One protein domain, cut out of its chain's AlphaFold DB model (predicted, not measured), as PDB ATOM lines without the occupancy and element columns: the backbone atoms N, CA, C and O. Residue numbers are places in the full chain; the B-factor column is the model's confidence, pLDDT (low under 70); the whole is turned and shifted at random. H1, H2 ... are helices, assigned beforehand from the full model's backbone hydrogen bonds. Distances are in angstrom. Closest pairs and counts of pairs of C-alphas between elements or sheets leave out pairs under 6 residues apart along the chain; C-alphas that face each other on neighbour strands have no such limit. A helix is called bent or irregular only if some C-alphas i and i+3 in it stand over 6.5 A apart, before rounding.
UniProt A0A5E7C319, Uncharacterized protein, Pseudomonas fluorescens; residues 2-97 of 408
ATOM      1  N   LYS A   2     -25.982 -50.442   5.073       61.25
ATOM      2  CA  LYS A   2     -27.253 -50.189   5.782       61.25
ATOM      3  C   LYS A   2     -28.016 -51.511   5.829       61.25
ATOM      4  O   LYS A   2     -28.284 -52.072   4.775       61.25
ATOM      5  N   TYR A   3     -28.315 -52.006   7.023       66.19
ATOM      6  CA  TYR A   3     -29.076 -53.242   7.195       66.19
ATOM      7  C   TYR A   3     -30.554 -53.039   6.826       66.19
ATOM      8  O   TYR A   3     -31.054 -51.910   6.942       66.19
ATOM      9  N   PRO A   4     -31.248 -54.090   6.354       69.25
ATOM     10  CA  PRO A   4     -32.660 -54.002   6.014       69.25
ATOM     11  C   PRO A   4     -33.489 -53.692   7.263       69.25
ATOM     12  O   PRO A   4     -33.182 -54.131   8.368       69.25
ATOM     13  N   ILE A   5     -34.559 -52.918   7.087       76.75
ATOM     14  CA  ILE A   5     -35.495 -52.645   8.178       76.75
ATOM     15  C   ILE A   5     -36.332 -53.913   8.401       76.75
ATOM     16  O   ILE A   5     -36.941 -54.381   7.432       76.75
ATOM     17  N   PRO A   6     -36.430 -54.438   9.638       79.06
ATOM     18  CA  PRO A   6     -37.262 -55.600   9.922       79.06
ATOM     19  C   PRO A   6     -38.709 -55.403   9.429       79.06
ATOM     20  O   PRO A   6     -39.269 -54.306   9.598       79.06
ATOM     21  N   PRO A   7     -39.333 -56.425   8.812       85.44
ATOM     22  CA  PRO A   7     -40.712 -56.326   8.333       85.44
ATOM     23  C   PRO A   7     -41.713 -56.058   9.459       85.44
ATOM     24  O   PRO A   7     -42.631 -55.257   9.290       85.44
ATOM     25  N   TYR A   8     -41.502 -56.674  10.622       85.50
ATOM     26  CA  TYR A   8     -42.292 -56.429  11.822       85.50
ATOM     27  C   TYR A   8     -41.816 -55.151  12.544       85.50
ATOM     28  O   TYR A   8     -40.611 -54.947  12.725       85.50
ATOM     29  N   PRO A   9     -42.726 -54.248  12.949       85.69
ATOM     30  CA  PRO A   9     -42.418 -53.200  13.921       85.69
ATOM     31  C   PRO A   9     -41.826 -53.764  15.218       85.69
ATOM     32  O   PRO A   9     -42.273 -54.794  15.708       85.69
ATOM     33  N   SER A  10     -40.839 -53.084  15.802       81.00
ATOM     34  CA  SER A  10     -40.360 -53.466  17.133       81.00
ATOM     35  C   SER A  10     -41.356 -53.023  18.209       81.00
ATOM     36  O   SER A  10     -42.111 -52.066  18.016       81.00
ATOM     37  N   ILE A  11     -41.312 -53.669  19.378       82.00
ATOM     38  CA  ILE A  11     -42.054 -53.221  20.569       82.00
ATOM     39  C   ILE A  11     -41.740 -51.750  20.860       82.00
ATOM     40  O   ILE A  11     -42.652 -50.953  21.069       82.00
ATOM     41  N   GLY A  12     -40.463 -51.365  20.794       81.56
ATOM     42  CA  GLY A  12     -40.043 -49.993  21.058       81.56
ATOM     43  C   GLY A  12     -40.617 -48.965  20.088       81.56
ATOM     44  O   GLY A  12     -40.993 -47.869  20.499       81.56
ATOM     45  N   GLU A  13     -40.771 -49.323  18.814       83.19
ATOM     46  CA  GLU A  13     -41.449 -48.467  17.845       83.19
ATOM     47  C   GLU A  13     -42.941 -48.321  18.147       83.19
ATOM     48  O   GLU A  13     -43.470 -47.212  18.056       83.19
ATOM     49  N   ILE A  14     -43.608 -49.409  18.535       88.00
ATOM     50  CA  ILE A  14     -45.027 -49.370  18.898       88.00
ATOM     51  C   ILE A  14     -45.231 -48.476  20.127       88.00
ATOM     52  O   ILE A  14     -46.059 -47.565  20.091       88.00
ATOM     53  N   VAL A  15     -44.431 -48.670  21.182       88.81
ATOM     54  CA  VAL A  15     -44.510 -47.861  22.406       88.81
ATOM     55  C   VAL A  15     -44.190 -46.392  22.121       88.81
ATOM     56  O   VAL A  15     -44.931 -45.519  22.576       88.81
ATOM     57  N   TYR A  16     -43.161 -46.097  21.316       88.56
ATOM     58  CA  TYR A  16     -42.858 -44.729  20.881       88.56
ATOM     59  C   TYR A  16     -44.069 -44.077  20.203       88.56
ATOM     60  O   TYR A  16     -44.458 -42.960  20.553       88.56
ATOM     61  N   GLU A  17     -44.670 -44.754  19.219       88.94
ATOM     62  CA  GLU A  17     -45.791 -44.194  18.464       88.94
ATOM     63  C   GLU A  17     -46.996 -43.958  19.380       88.94
ATOM     64  O   GLU A  17     -47.589 -42.879  19.329       88.94
ATOM     65  N   CYS A  18     -47.317 -44.896  20.275       89.94
ATOM     66  CA  CYS A  18     -48.378 -44.736  21.269       89.94
ATOM     67  C   CYS A  18     -48.106 -43.571  22.238       89.94
ATOM     68  O   CYS A  18     -48.996 -42.747  22.466       89.94
ATOM     69  N   ALA A  19     -46.887 -43.439  22.765       91.25
ATOM     70  CA  ALA A  19     -46.507 -42.378  23.701       91.25
ATOM     71  C   ALA A  19     -46.604 -40.972  23.074       91.25
ATOM     72  O   ALA A  19     -47.169 -40.042  23.660       91.25
ATOM     73  N   VAL A  20     -46.128 -40.810  21.836       89.50
ATOM     74  CA  VAL A  20     -46.173 -39.520  21.122       89.50
ATOM     75  C   VAL A  20     -47.595 -39.191  20.633       89.50
ATOM     76  O   VAL A  20     -48.056 -38.036  20.693       89.50
ATOM     77  N   ARG A  21     -48.343 -40.198  20.157       90.06
ATOM     78  CA  ARG A  21     -49.722 -40.022  19.662       90.06
ATOM     79  C   ARG A  21     -50.742 -39.819  20.774       90.06
ATOM     80  O   ARG A  21     -51.698 -39.079  20.553       90.06
ATOM     81  N   SER A  22     -50.522 -40.373  21.962       90.31
ATOM     82  CA  SER A  22     -51.287 -40.032  23.174       90.31
ATOM     83  C   SER A  22     -50.891 -38.664  23.724       90.31
ATOM     84  O   SER A  22     -51.737 -37.929  24.214       90.31
ATOM     85  N   GLY A  23     -49.638 -38.243  23.523       90.31
ATOM     86  CA  GLY A  23     -49.142 -36.946  23.988       90.31
ATOM     87  C   GLY A  23     -48.608 -36.980  25.411       90.31
ATOM     88  O   GLY A  23     -48.257 -35.920  25.923       90.31
ATOM     89  N   LEU A  24     -48.504 -38.177  25.998       91.44
ATOM     90  CA  LEU A  24     -47.775 -38.432  27.241       91.44
ATOM     91  C   LEU A  24     -46.294 -38.052  27.105       91.44
ATOM     92  O   LEU A  24     -45.651 -37.680  28.083       91.44
ATOM     93  N   VAL A  25     -45.759 -38.100  25.883       90.12
ATOM     94  CA  VAL A  25     -44.405 -37.646  25.551       90.12
ATOM     95  C   VAL A  25     -44.468 -36.655  24.400       90.12
ATOM     96  O   VAL A  25     -45.184 -36.878  23.415       90.12
ATOM     97  N   ARG A  26     -43.735 -35.543  24.510       83.25
ATOM     98  CA  ARG A  26     -43.655 -34.555  23.429       83.25
ATOM     99  C   ARG A  26     -42.390 -34.784  22.631       83.25
ATOM    100  O   ARG A  26     -41.330 -35.025  23.184       83.25
ATOM    101  N   SER A  27     -42.481 -34.605  21.320       72.25
ATOM    102  CA  SER A  27     -41.322 -34.707  20.428       72.25
ATOM    103  C   SER A  27     -40.273 -33.607  20.629       72.25
ATOM    104  O   SER A  27     -39.245 -33.623  19.966       72.25
ATOM    105  N   ASN A  28     -40.557 -32.629  21.489       71.62
ATOM    106  CA  ASN A  28     -39.721 -31.474  21.784       71.62
ATOM    107  C   ASN A  28     -39.572 -31.221  23.293       71.62
ATOM    108  O   ASN A  28     -39.156 -30.127  23.659       71.62
ATOM    109  N   ASP A  29     -39.946 -32.169  24.166       68.19
ATOM    110  CA  ASP A  29     -39.797 -31.952  25.616       68.19
ATOM    111  C   ASP A  29     -38.344 -32.063  26.099       68.19
ATOM    112  O   ASP A  29     -38.072 -31.703  27.240       68.19
ATOM    113  N   GLY A  30     -37.418 -32.531  25.249       70.25
ATOM    114  CA  GLY A  30     -36.009 -32.713  25.613       70.25
ATOM    115  C   GLY A  30     -35.819 -33.656  26.803       70.25
ATOM    116  O   GLY A  30     -34.797 -33.586  27.477       70.25
ATOM    117  N   SER A  31     -36.826 -34.482  27.111       79.94
ATOM    118  CA  SER A  31     -36.795 -35.359  28.271       79.94
ATOM    119  C   SER A  31     -35.994 -36.623  27.982       79.94
ATOM    120  O   SER A  31     -36.051 -37.174  26.880       79.94
ATOM    121  N   GLU A  32     -35.329 -37.145  29.012       84.12
ATOM    122  CA  GLU A  32     -34.625 -38.433  28.955       84.12
ATOM    123  C   GLU A  32     -35.549 -39.569  28.478       84.12
ATOM    124  O   GLU A  32     -35.123 -40.472  27.757       84.12
ATOM    125  N   LEU A  33     -36.846 -39.485  28.798       85.56
ATOM    126  CA  LEU A  33     -37.862 -40.420  28.318       85.56
ATOM    127  C   LEU A  33     -38.048 -40.354  26.794       85.56
ATOM    128  O   LEU A  33     -38.137 -41.398  26.148       85.56
ATOM    129  N   TYR A  34     -38.115 -39.154  26.207       86.31
ATOM    130  CA  TYR A  34     -38.222 -39.001  24.754       86.31
ATOM    131  C   TYR A  34     -36.974 -39.531  24.047       86.31
ATOM    132  O   TYR A  34     -37.102 -40.279  23.077       86.31
ATOM    133  N   ASP A  35     -35.786 -39.196  24.551       83.44
ATOM    134  CA  ASP A  35     -34.526 -39.664  23.973       83.44
ATOM    135  C   ASP A  35     -34.381 -41.185  24.081       83.44
ATOM    136  O   ASP A  35     -33.992 -41.839  23.109       83.44
ATOM    137  N   SER A  36     -34.801 -41.765  25.210       81.62
ATOM    138  CA  SER A  36     -34.874 -43.217  25.400       81.62
ATOM    139  C   SER A  36     -35.822 -43.858  24.387       81.62
ATOM    140  O   SER A  36     -35.416 -44.734  23.624       81.62
ATOM    141  N   LEU A  37     -37.068 -43.383  24.291       83.38
ATOM    142  CA  LEU A  37     -38.054 -43.892  23.329       83.38
ATOM    143  C   LEU A  37     -37.571 -43.757  21.880       83.38
ATOM    144  O   LEU A  37     -37.766 -44.664  21.067       83.38
ATOM    145  N   LYS A  38     -36.943 -42.631  21.537       83.19
ATOM    146  CA  LYS A  38     -36.383 -42.386  20.207       83.19
ATOM    147  C   LYS A  38     -35.255 -43.365  19.901       83.19
ATOM    148  O   LYS A  38     -35.228 -43.902  18.796       83.19
ATOM    149  N   ALA A  39     -34.382 -43.646  20.868       77.75
ATOM    150  CA  ALA A  39     -33.317 -44.631  20.714       77.75
ATOM    151  C   ALA A  39     -33.868 -46.035  20.411       77.75
ATOM    152  O   ALA A  39     -33.341 -46.685  19.512       77.75
ATOM    153  N   PHE A  40     -34.952 -46.461  21.076       72.62
ATOM    154  CA  PHE A  40     -35.615 -47.752  20.812       72.62
ATOM    155  C   PHE A  40     -36.407 -47.775  19.498       72.62
ATOM    156  O   PHE A  40     -36.455 -48.780  18.792       72.62
ATOM    157  N   LYS A  41     -37.003 -46.650  19.089       75.12
ATOM    158  CA  LYS A  41     -37.593 -46.533  17.744       75.12
ATOM    159  C   LYS A  41     -36.535 -46.646  16.638       75.12
ATOM    160  O   LYS A  41     -36.826 -47.152  15.544       75.12
ATOM    161  N   ASP A  42     -35.331 -46.158  16.924       66.56
ATOM    162  CA  ASP A  42     -34.142 -46.229  16.078       66.56
ATOM    163  C   ASP A  42     -33.344 -47.530  16.258       66.56
ATOM    164  O   ASP A  42     -32.254 -47.641  15.697       66.56
ATOM    165  N   ASP A  43     -33.888 -48.569  16.906       56.09
ATOM    166  CA  ASP A  43     -33.295 -49.921  16.897       56.09
ATOM    167  C   ASP A  43     -33.063 -50.447  15.466       56.09
ATOM    168  O   ASP A  43     -32.159 -51.240  15.214       56.09
ATOM    169  N   ARG A  44     -33.768 -49.871  14.480       54.25
ATOM    170  CA  ARG A  44     -33.499 -49.966  13.030       54.25
ATOM    171  C   ARG A  44     -32.053 -49.641  12.618       54.25
ATOM    172  O   ARG A  44     -31.625 -50.027  11.536       54.25
ATOM    173  N   ARG A  45     -31.316 -48.884  13.434       49.12
ATOM    174  CA  ARG A  45     -29.909 -48.490  13.244       49.12
ATOM    175  C   ARG A  45     -28.944 -49.282  14.132       49.12
ATOM    176  O   ARG A  45     -27.741 -49.050  14.047       49.12
ATOM    177  N   ARG A  46     -29.441 -50.203  14.969       51.94
ATOM    178  CA  ARG A  46     -28.637 -51.036  15.878       51.94
ATOM    179  C   ARG A  46     -28.836 -52.542  15.634       51.94
ATOM    180  O   ARG A  46     -29.189 -53.264  16.561       51.94
ATOM    181  N   PRO A  47     -28.536 -53.062  14.433       49.12
ATOM    182  CA  PRO A  47     -28.400 -54.497  14.207       49.12
ATOM    183  C   PRO A  47     -27.043 -54.925  14.766       49.12
ATOM    184  O   PRO A  47     -26.037 -55.057  14.082       49.12
ATOM    185  N   GLY A  48     -26.975 -54.985  16.081       45.00
ATOM    186  CA  GLY A  48     -25.803 -55.443  16.784       45.00
ATOM    187  C   GLY A  48     -26.291 -55.943  18.110       45.00
ATOM    188  O   GLY A  48     -26.291 -55.157  19.046       45.00
ATOM    189  N   LEU A  49     -26.736 -57.202  18.137       48.97
ATOM    190  CA  LEU A  49     -26.978 -58.105  19.272       48.97
ATOM    191  C   LEU A  49     -27.446 -57.493  20.617       48.97
ATOM    192  O   LEU A  49     -27.124 -58.025  21.675       48.97
ATOM    193  N   ARG A  50     -28.094 -56.327  20.681       46.53
ATOM    194  CA  ARG A  50     -28.601 -55.818  21.966       46.53
ATOM    195  C   ARG A  50     -29.916 -56.550  22.256       46.53
ATOM    196  O   ARG A  50     -30.749 -56.597  21.354       46.53
ATOM    197  N   PRO A  51     -30.083 -57.137  23.453       43.44
ATOM    198  CA  PRO A  51     -31.348 -57.739  23.838       43.44
ATOM    199  C   PRO A  51     -32.451 -56.684  23.768       43.44
ATOM    200  O   PRO A  51     -32.282 -55.577  24.279       43.44
ATOM    201  N   ILE A  52     -33.548 -57.012  23.085       50.59
ATOM    202  CA  ILE A  52     -34.742 -56.167  22.987       50.59
ATOM    203  C   ILE A  52     -35.687 -56.600  24.112       50.59
ATOM    204  O   ILE A  52     -36.798 -57.064  23.873       50.59
ATOM    205  N   GLU A  53     -35.229 -56.477  25.354       54.19
ATOM    206  CA  GLU A  53     -36.176 -56.212  26.432       54.19
ATOM    207  C   GLU A  53     -36.446 -54.717  26.380       54.19
ATOM    208  O   GLU A  53     -35.535 -53.893  26.487       54.19
ATOM    209  N   PHE A  54     -37.699 -54.356  26.123       64.44
ATOM    210  CA  PHE A  54     -38.095 -52.965  26.236       64.44
ATOM    211  C   PHE A  54     -37.972 -52.570  27.717       64.44
ATOM    212  O   PHE A  54     -38.583 -53.250  28.543       64.44
ATOM    213  N   PRO A  55     -37.197 -51.529  28.085       69.75
ATOM    214  CA  PRO A  55     -36.862 -51.292  29.485       69.75
ATOM    215  C   PRO A  55     -38.115 -51.072  30.323       69.75
ATOM    216  O   PRO A  55     -38.974 -50.247  29.979       69.75
ATOM    217  N   ALA A  56     -38.208 -51.797  31.435       76.94
ATOM    218  CA  ALA A  56     -39.337 -51.698  32.348       76.94
ATOM    219  C   ALA A  56     -39.499 -50.261  32.870       76.94
ATOM    220  O   ALA A  56     -40.622 -49.782  33.020       76.94
ATOM    221  N   GLU A  57     -38.392 -49.538  33.048       83.00
ATOM    222  CA  GLU A  57     -38.349 -48.156  33.524       83.00
ATOM    223  C   GLU A  57     -39.088 -47.200  32.579       83.00
ATOM    224  O   GLU A  57     -39.798 -46.297  33.028       83.00
ATOM    225  N   VAL A  58     -38.984 -47.418  31.263       84.69
ATOM    226  CA  VAL A  58     -39.684 -46.597  30.261       84.69
ATOM    227  C   VAL A  58     -41.194 -46.806  30.366       84.69
ATOM    228  O   VAL A  58     -41.951 -45.835  30.327       84.69
ATOM    229  N   LEU A  59     -41.645 -48.053  30.540       87.06
ATOM    230  CA  LEU A  59     -43.068 -48.363  30.720       87.06
ATOM    231  C   LEU A  59     -43.611 -47.804  32.036       87.06
ATOM    232  O   LEU A  59     -44.684 -47.210  32.034       87.06
ATOM    233  N   VAL A  60     -42.857 -47.938  33.129       90.19
ATOM    234  CA  VAL A  60     -43.217 -47.382  34.443       90.19
ATOM    235  C   VAL A  60     -43.329 -45.858  34.381       90.19
ATOM    236  O   VAL A  60     -44.286 -45.282  34.892       90.19
ATOM    237  N   THR A  61     -42.406 -45.188  33.688       92.06
ATOM    238  CA  THR A  61     -42.464 -43.727  33.529       92.06
ATOM    239  C   THR A  61     -43.680 -43.295  32.700       92.06
ATOM    240  O   THR A  61     -44.334 -42.302  33.022       92.06
ATOM    241  N   LEU A  62     -44.019 -44.031  31.633       92.94
ATOM    242  CA  LEU A  62     -45.221 -43.760  30.835       92.94
ATOM    243  C   LEU A  62     -46.511 -43.968  31.637       92.94
ATOM    244  O   LEU A  62     -47.442 -43.176  31.501       92.94
ATOM    245  N   GLU A  63     -46.548 -45.004  32.471       94.75
ATOM    246  CA  GLU A  63     -47.654 -45.297  33.379       94.75
ATOM    247  C   GLU A  63     -47.843 -44.180  34.412       94.75
ATOM    248  O   GLU A  63     -48.956 -43.685  34.566       94.75
ATOM    249  N   SER A  64     -46.760 -43.696  35.026       94.75
ATOM    250  CA  SER A  64     -46.802 -42.548  35.942       94.75
ATOM    251  C   SER A  64     -47.330 -41.284  35.253       94.75
ATOM    252  O   SER A  64     -48.249 -40.649  35.762       94.75
ATOM    253  N   ARG A  65     -46.864 -40.960  34.036       94.00
ATOM    254  CA  ARG A  65     -47.403 -39.810  33.279       94.00
ATOM    255  C   ARG A  65     -48.885 -39.968  32.936       94.00
ATOM    256  O   ARG A  65     -49.610 -38.973  32.855       94.00
ATOM    257  N   LEU A  66     -49.334 -41.198  32.680       95.69
ATOM    258  CA  LEU A  66     -50.745 -41.491  32.458       95.69
ATOM    259  C   LEU A  66     -51.546 -41.284  33.749       95.69
ATOM    260  O   LEU A  66     -52.572 -40.608  33.701       95.69
ATOM    261  N   ALA A  67     -51.057 -41.789  34.884       96.25
ATOM    262  CA  ALA A  67     -51.667 -41.604  36.199       96.25
ATOM    263  C   ALA A  67     -51.803 -40.119  36.554       96.25
ATOM    264  O   ALA A  67     -52.904 -39.679  36.876       96.25
ATOM    265  N   ASP A  68     -50.746 -39.323  36.367       94.88
ATOM    266  CA  ASP A  68     -50.759 -37.872  36.600       94.88
ATOM    267  C   ASP A  68     -51.809 -37.156  35.747       94.88
ATOM    268  O   ASP A  68     -52.453 -36.194  36.168       94.88
ATOM    269  N   PHE A  69     -51.979 -37.593  34.497       94.50
ATOM    270  CA  PHE A  69     -52.984 -37.020  33.615       94.50
ATOM    271  C   PHE A  69     -54.402 -37.400  34.034       94.50
ATOM    272  O   PHE A  69     -55.261 -36.518  34.124       94.50
ATOM    273  N   LEU A  70     -54.640 -38.681  34.305       94.69
ATOM    274  CA  LEU A  70     -55.947 -39.186  34.714       94.69
ATOM    275  C   LEU A  70     -56.343 -38.683  36.111       94.69
ATOM    276  O   LEU A  70     -57.514 -38.379  36.333       94.69
ATOM    277  N   GLY A  71     -55.372 -38.472  37.000       94.50
ATOM    278  CA  GLY A  71     -55.599 -38.299  38.435       94.50
ATOM    279  C   GLY A  71     -56.012 -39.608  39.115       94.50
ATOM    280  O   GLY A  71     -56.707 -39.561  40.123       94.50
ATOM    281  N   ASP A  72     -55.648 -40.753  38.526       94.94
ATOM    282  CA  ASP A  72     -56.049 -42.090  38.970       94.94
ATOM    283  C   ASP A  72     -54.967 -43.124  38.608       94.94
ATOM    284  O   ASP A  72     -54.785 -43.493  37.441       94.94
ATOM    285  N   GLU A  73     -54.231 -43.579  39.624       95.44
ATOM    286  CA  GLU A  73     -53.160 -44.574  39.483       95.44
ATOM    287  C   GLU A  73     -53.699 -45.959  39.111       95.44
ATOM    288  O   GLU A  73     -53.100 -46.664  38.297       95.44
ATOM    289  N   GLN A  74     -54.853 -46.351  39.656       93.25
ATOM    290  CA  GLN A  74     -55.425 -47.674  39.425       93.25
ATOM    291  C   GLN A  74     -55.895 -47.820  37.974       93.25
ATOM    292  O   GLN A  74     -55.644 -48.843  37.332       93.25
ATOM    293  N   CYS A  75     -56.536 -46.789  37.425       92.25
ATOM    294  CA  CYS A  75     -56.943 -46.752  36.026       92.25
ATOM    295  C   CYS A  75     -55.723 -46.806  35.089       92.25
ATOM    296  O   CYS A  75     -55.706 -47.590  34.134       92.25
ATOM    297  N   ALA A  76     -54.675 -46.030  35.388       94.81
ATOM    298  CA  ALA A  76     -53.435 -46.032  34.613       94.81
ATOM    299  C   ALA A  76     -52.732 -47.400  34.630       94.81
ATOM    300  O   ALA A  76     -52.296 -47.876  33.573       94.81
ATOM    301  N   LEU A  77     -52.687 -48.063  35.790       93.44
ATOM    302  CA  LEU A  77     -52.163 -49.419  35.939       93.44
ATOM    303  C   LEU A  77     -52.955 -50.415  35.083       93.44
ATOM    304  O   LEU A  77     -52.363 -51.191  34.336       93.44
ATOM    305  N   MET A  78     -54.290 -50.376  35.127       91.62
ATOM    306  CA  MET A  78     -55.135 -51.293  34.351       91.62
ATOM    307  C   MET A  78     -54.929 -51.148  32.836       91.62
ATOM    308  O   MET A  78     -54.794 -52.154  32.132       91.62
ATOM    309  N   ILE A  79     -54.841 -49.911  32.333       91.38
ATOM    310  CA  ILE A  79     -54.524 -49.635  30.923       91.38
ATOM    311  C   ILE A  79     -53.129 -50.177  30.576       91.38
ATOM    312  O   ILE A  79     -52.955 -50.846  29.554       91.38
ATOM    313  N   SER A  80     -52.144 -49.937  31.444       91.25
ATOM    314  CA  SER A  80     -50.753 -50.349  31.233       91.25
ATOM    315  C   SER A  80     -50.585 -51.870  31.250       91.25
ATOM    316  O   SER A  80     -49.891 -52.414  30.393       91.25
ATOM    317  N   VAL A  81     -51.272 -52.583  32.147       90.38
ATOM    318  CA  VAL A  81     -51.300 -54.057  32.179       90.38
ATOM    319  C   VAL A  81     -51.906 -54.620  30.895       90.38
ATOM    320  O   VAL A  81     -51.347 -55.552  30.313       90.38
ATOM    321  N   GLY A  82     -53.020 -54.049  30.424       88.69
ATOM    322  CA  GLY A  82     -53.631 -54.442  29.153       88.69
ATOM    323  C   GLY A  82     -52.670 -54.269  27.973       88.69
ATOM    324  O   GLY A  82     -52.533 -55.172  27.147       88.69
ATOM    325  N   LEU A  83     -51.959 -53.137  27.924       87.94
ATOM    326  CA  LEU A  83     -50.975 -52.853  26.880       87.94
ATOM    327  C   LEU A  83     -49.795 -53.832  26.925       87.94
ATOM    328  O   LEU A  83     -49.436 -54.381  25.886       87.94
ATOM    329  N   ARG A  84     -49.216 -54.083  28.107       87.25
ATOM    330  CA  ARG A  84     -48.088 -55.017  28.288       87.25
ATOM    331  C   ARG A  84     -48.446 -56.424  27.813       87.25
ATOM    332  O   ARG A  84     -47.750 -56.968  26.965       87.25
ATOM    333  N   ARG A  85     -49.599 -56.953  28.243       86.62
ATOM    334  CA  ARG A  85     -50.082 -58.276  27.804       86.62
ATOM    335  C   ARG A  85     -50.221 -58.375  26.288       86.62
ATOM    336  O   ARG A  85     -49.925 -59.416  25.709       86.62
ATOM    337  N   TRP A  86     -50.682 -57.311  25.639       87.44
ATOM    338  CA  TRP A  86     -50.776 -57.297  24.186       87.44
ATOM    339  C   TRP A  86     -49.398 -57.226  23.506       87.44
ATOM    340  O   TRP A  86     -49.183 -57.910  22.507       87.44
ATOM    341  N   LEU A  87     -48.451 -56.451  24.047       85.38
ATOM    342  CA  LEU A  87     -47.071 -56.413  23.545       85.38
ATOM    343  C   LEU A  87     -46.390 -57.787  23.657       85.38
ATOM    344  O   LEU A  87     -45.704 -58.187  22.718       85.38
ATOM    345  N   ASP A  88     -46.645 -58.530  24.736       81.19
ATOM    346  CA  ASP A  88     -46.158 -59.905  24.920       81.19
ATOM    347  C   ASP A  88     -46.777 -60.872  23.897       81.19
ATOM    348  O   ASP A  88     -46.099 -61.712  23.308       81.19
ATOM    349  N   GLN A  89     -48.076 -60.739  23.615       82.31
ATOM    350  CA  GLN A  89     -48.719 -61.525  22.556       82.31
ATOM    351  C   GLN A  89     -48.134 -61.198  21.177       82.31
ATOM    352  O   GLN A  89     -47.876 -62.099  20.374       82.31
ATOM    353  N   TYR A  90     -47.902 -59.914  20.899       84.19
ATOM    354  CA  TYR A  90     -47.300 -59.458  19.652       84.19
ATOM    355  C   TYR A  90     -45.873 -59.993  19.478       84.19
ATOM    356  O   TYR A  90     -45.541 -60.502  18.406       84.19
ATOM    357  N   SER A  91     -45.046 -59.943  20.525       77.44
ATOM    358  CA  SER A  91     -43.676 -60.466  20.494       77.44
ATOM    359  C   SER A  91     -43.653 -61.971  20.217       77.44
ATOM    360  O   SER A  91     -42.887 -62.431  19.366       77.44
ATOM    361  N   GLY A  92     -44.574 -62.722  20.827       75.00
ATOM    362  CA  GLY A  92     -44.755 -64.146  20.568       75.00
ATOM    363  C   GLY A  92     -45.127 -64.461  19.115       75.00
ATOM    364  O   GLY A  92     -44.722 -65.498  18.591       75.00
ATOM    365  N   ILE A  93     -45.870 -63.588  18.429       77.19
ATOM    366  CA  ILE A  93     -46.168 -63.748  16.994       77.19
ATOM    367  C   ILE A  93     -44.910 -63.506  16.154       77.19
ATOM    368  O   ILE A  93     -44.596 -64.309  15.277       77.19
ATOM    369  N   VAL A  94     -44.158 -62.441  16.438       74.00
ATOM    370  CA  VAL A  94     -42.917 -62.124  15.708       74.00
ATOM    371  C   VAL A  94     -41.875 -63.237  15.858       74.00
ATOM    372  O   VAL A  94     -41.208 -63.591  14.891       74.00
ATOM    373  N   ALA A  95     -41.749 -63.824  17.049       66.94
ATOM    374  CA  ALA A  95     -40.771 -64.880  17.316       66.94
ATOM    375  C   ALA A  95     -41.123 -66.222  16.651       66.94
ATOM    376  O   ALA A  95     -40.237 -67.019  16.341       66.94
ATOM    377  N   ARG A  96     -42.414 -66.507  16.441       71.69
ATOM    378  CA  ARG A  96     -42.869 -67.813  15.934       71.69
ATOM    379  C   ARG A  96     -42.999 -67.874  14.416       71.69
ATOM    380  O   ARG A  96     -42.962 -68.979  13.867       71.69
ATOM    381  N   HIS A  97     -43.123 -66.728  13.746       76.12
ATOM    382  CA  HIS A  97     -43.510 -66.661  12.341       76.12
ATOM    383  C   HIS A  97     -42.545 -65.817  11.511       76.12
ATOM    384  O   HIS A  97     -42.233 -64.684  11.857       76.12
TER     385      HIS A  97
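Overview. This is residues 2 to 97 of the 408 residues of an uncharacterized protein of Pseudomonas fluorescens (UniProt A0A5E7C319). The long helix H4 makes one side of the domain and folds back from H3 as a hairpin; H1 and H3 run loosely side by side in the middle, and H2 crosses on the side away from H4. The printed part has 96 residues with four named helices, H1 to H4 in chain order, and no named strand: all helix. It is compact, radius of gyration of the C-alphas 14.0 A, spans 44 by 31 by 20 A.

Along the chain. H4, residues 73 to 96, is 34.6 A long and ends at C-alpha 96 (-42.869, -67.813, 15.934). H3 is residues 56 to 70, 20.9 A. H2, residues 32 to 45, 19.2 A, is irregular: C-alphas 41 and 44 are 7.1 A apart. H1, residues 11 to 22, 16.3 A, begins at C-alpha 11 (-42.054, -53.221, 20.569).

Arrangement. H4 touches H3 with residues 73 to 80 alone, closest C-alphas Ala 67 and Glu 73, 4.7 A, at a steep tilt of 38 degrees, opposite ways. H2 touches H1, closest C-alphas Glu 13 and Lys 41, 4.3 A. H2 and H4 are apart. Every O i to N i+4 pair is within hydrogen-bond range in H1, H3 and H4; in H2, 8 of 10.

Size, cuts and confidence. The farthest C-alphas, Lys 2 and Gly 71, are 44.8 A apart. The printed part has no cut and no long link. pLDDT is under 70 at 19 residues, among them 42 to 55.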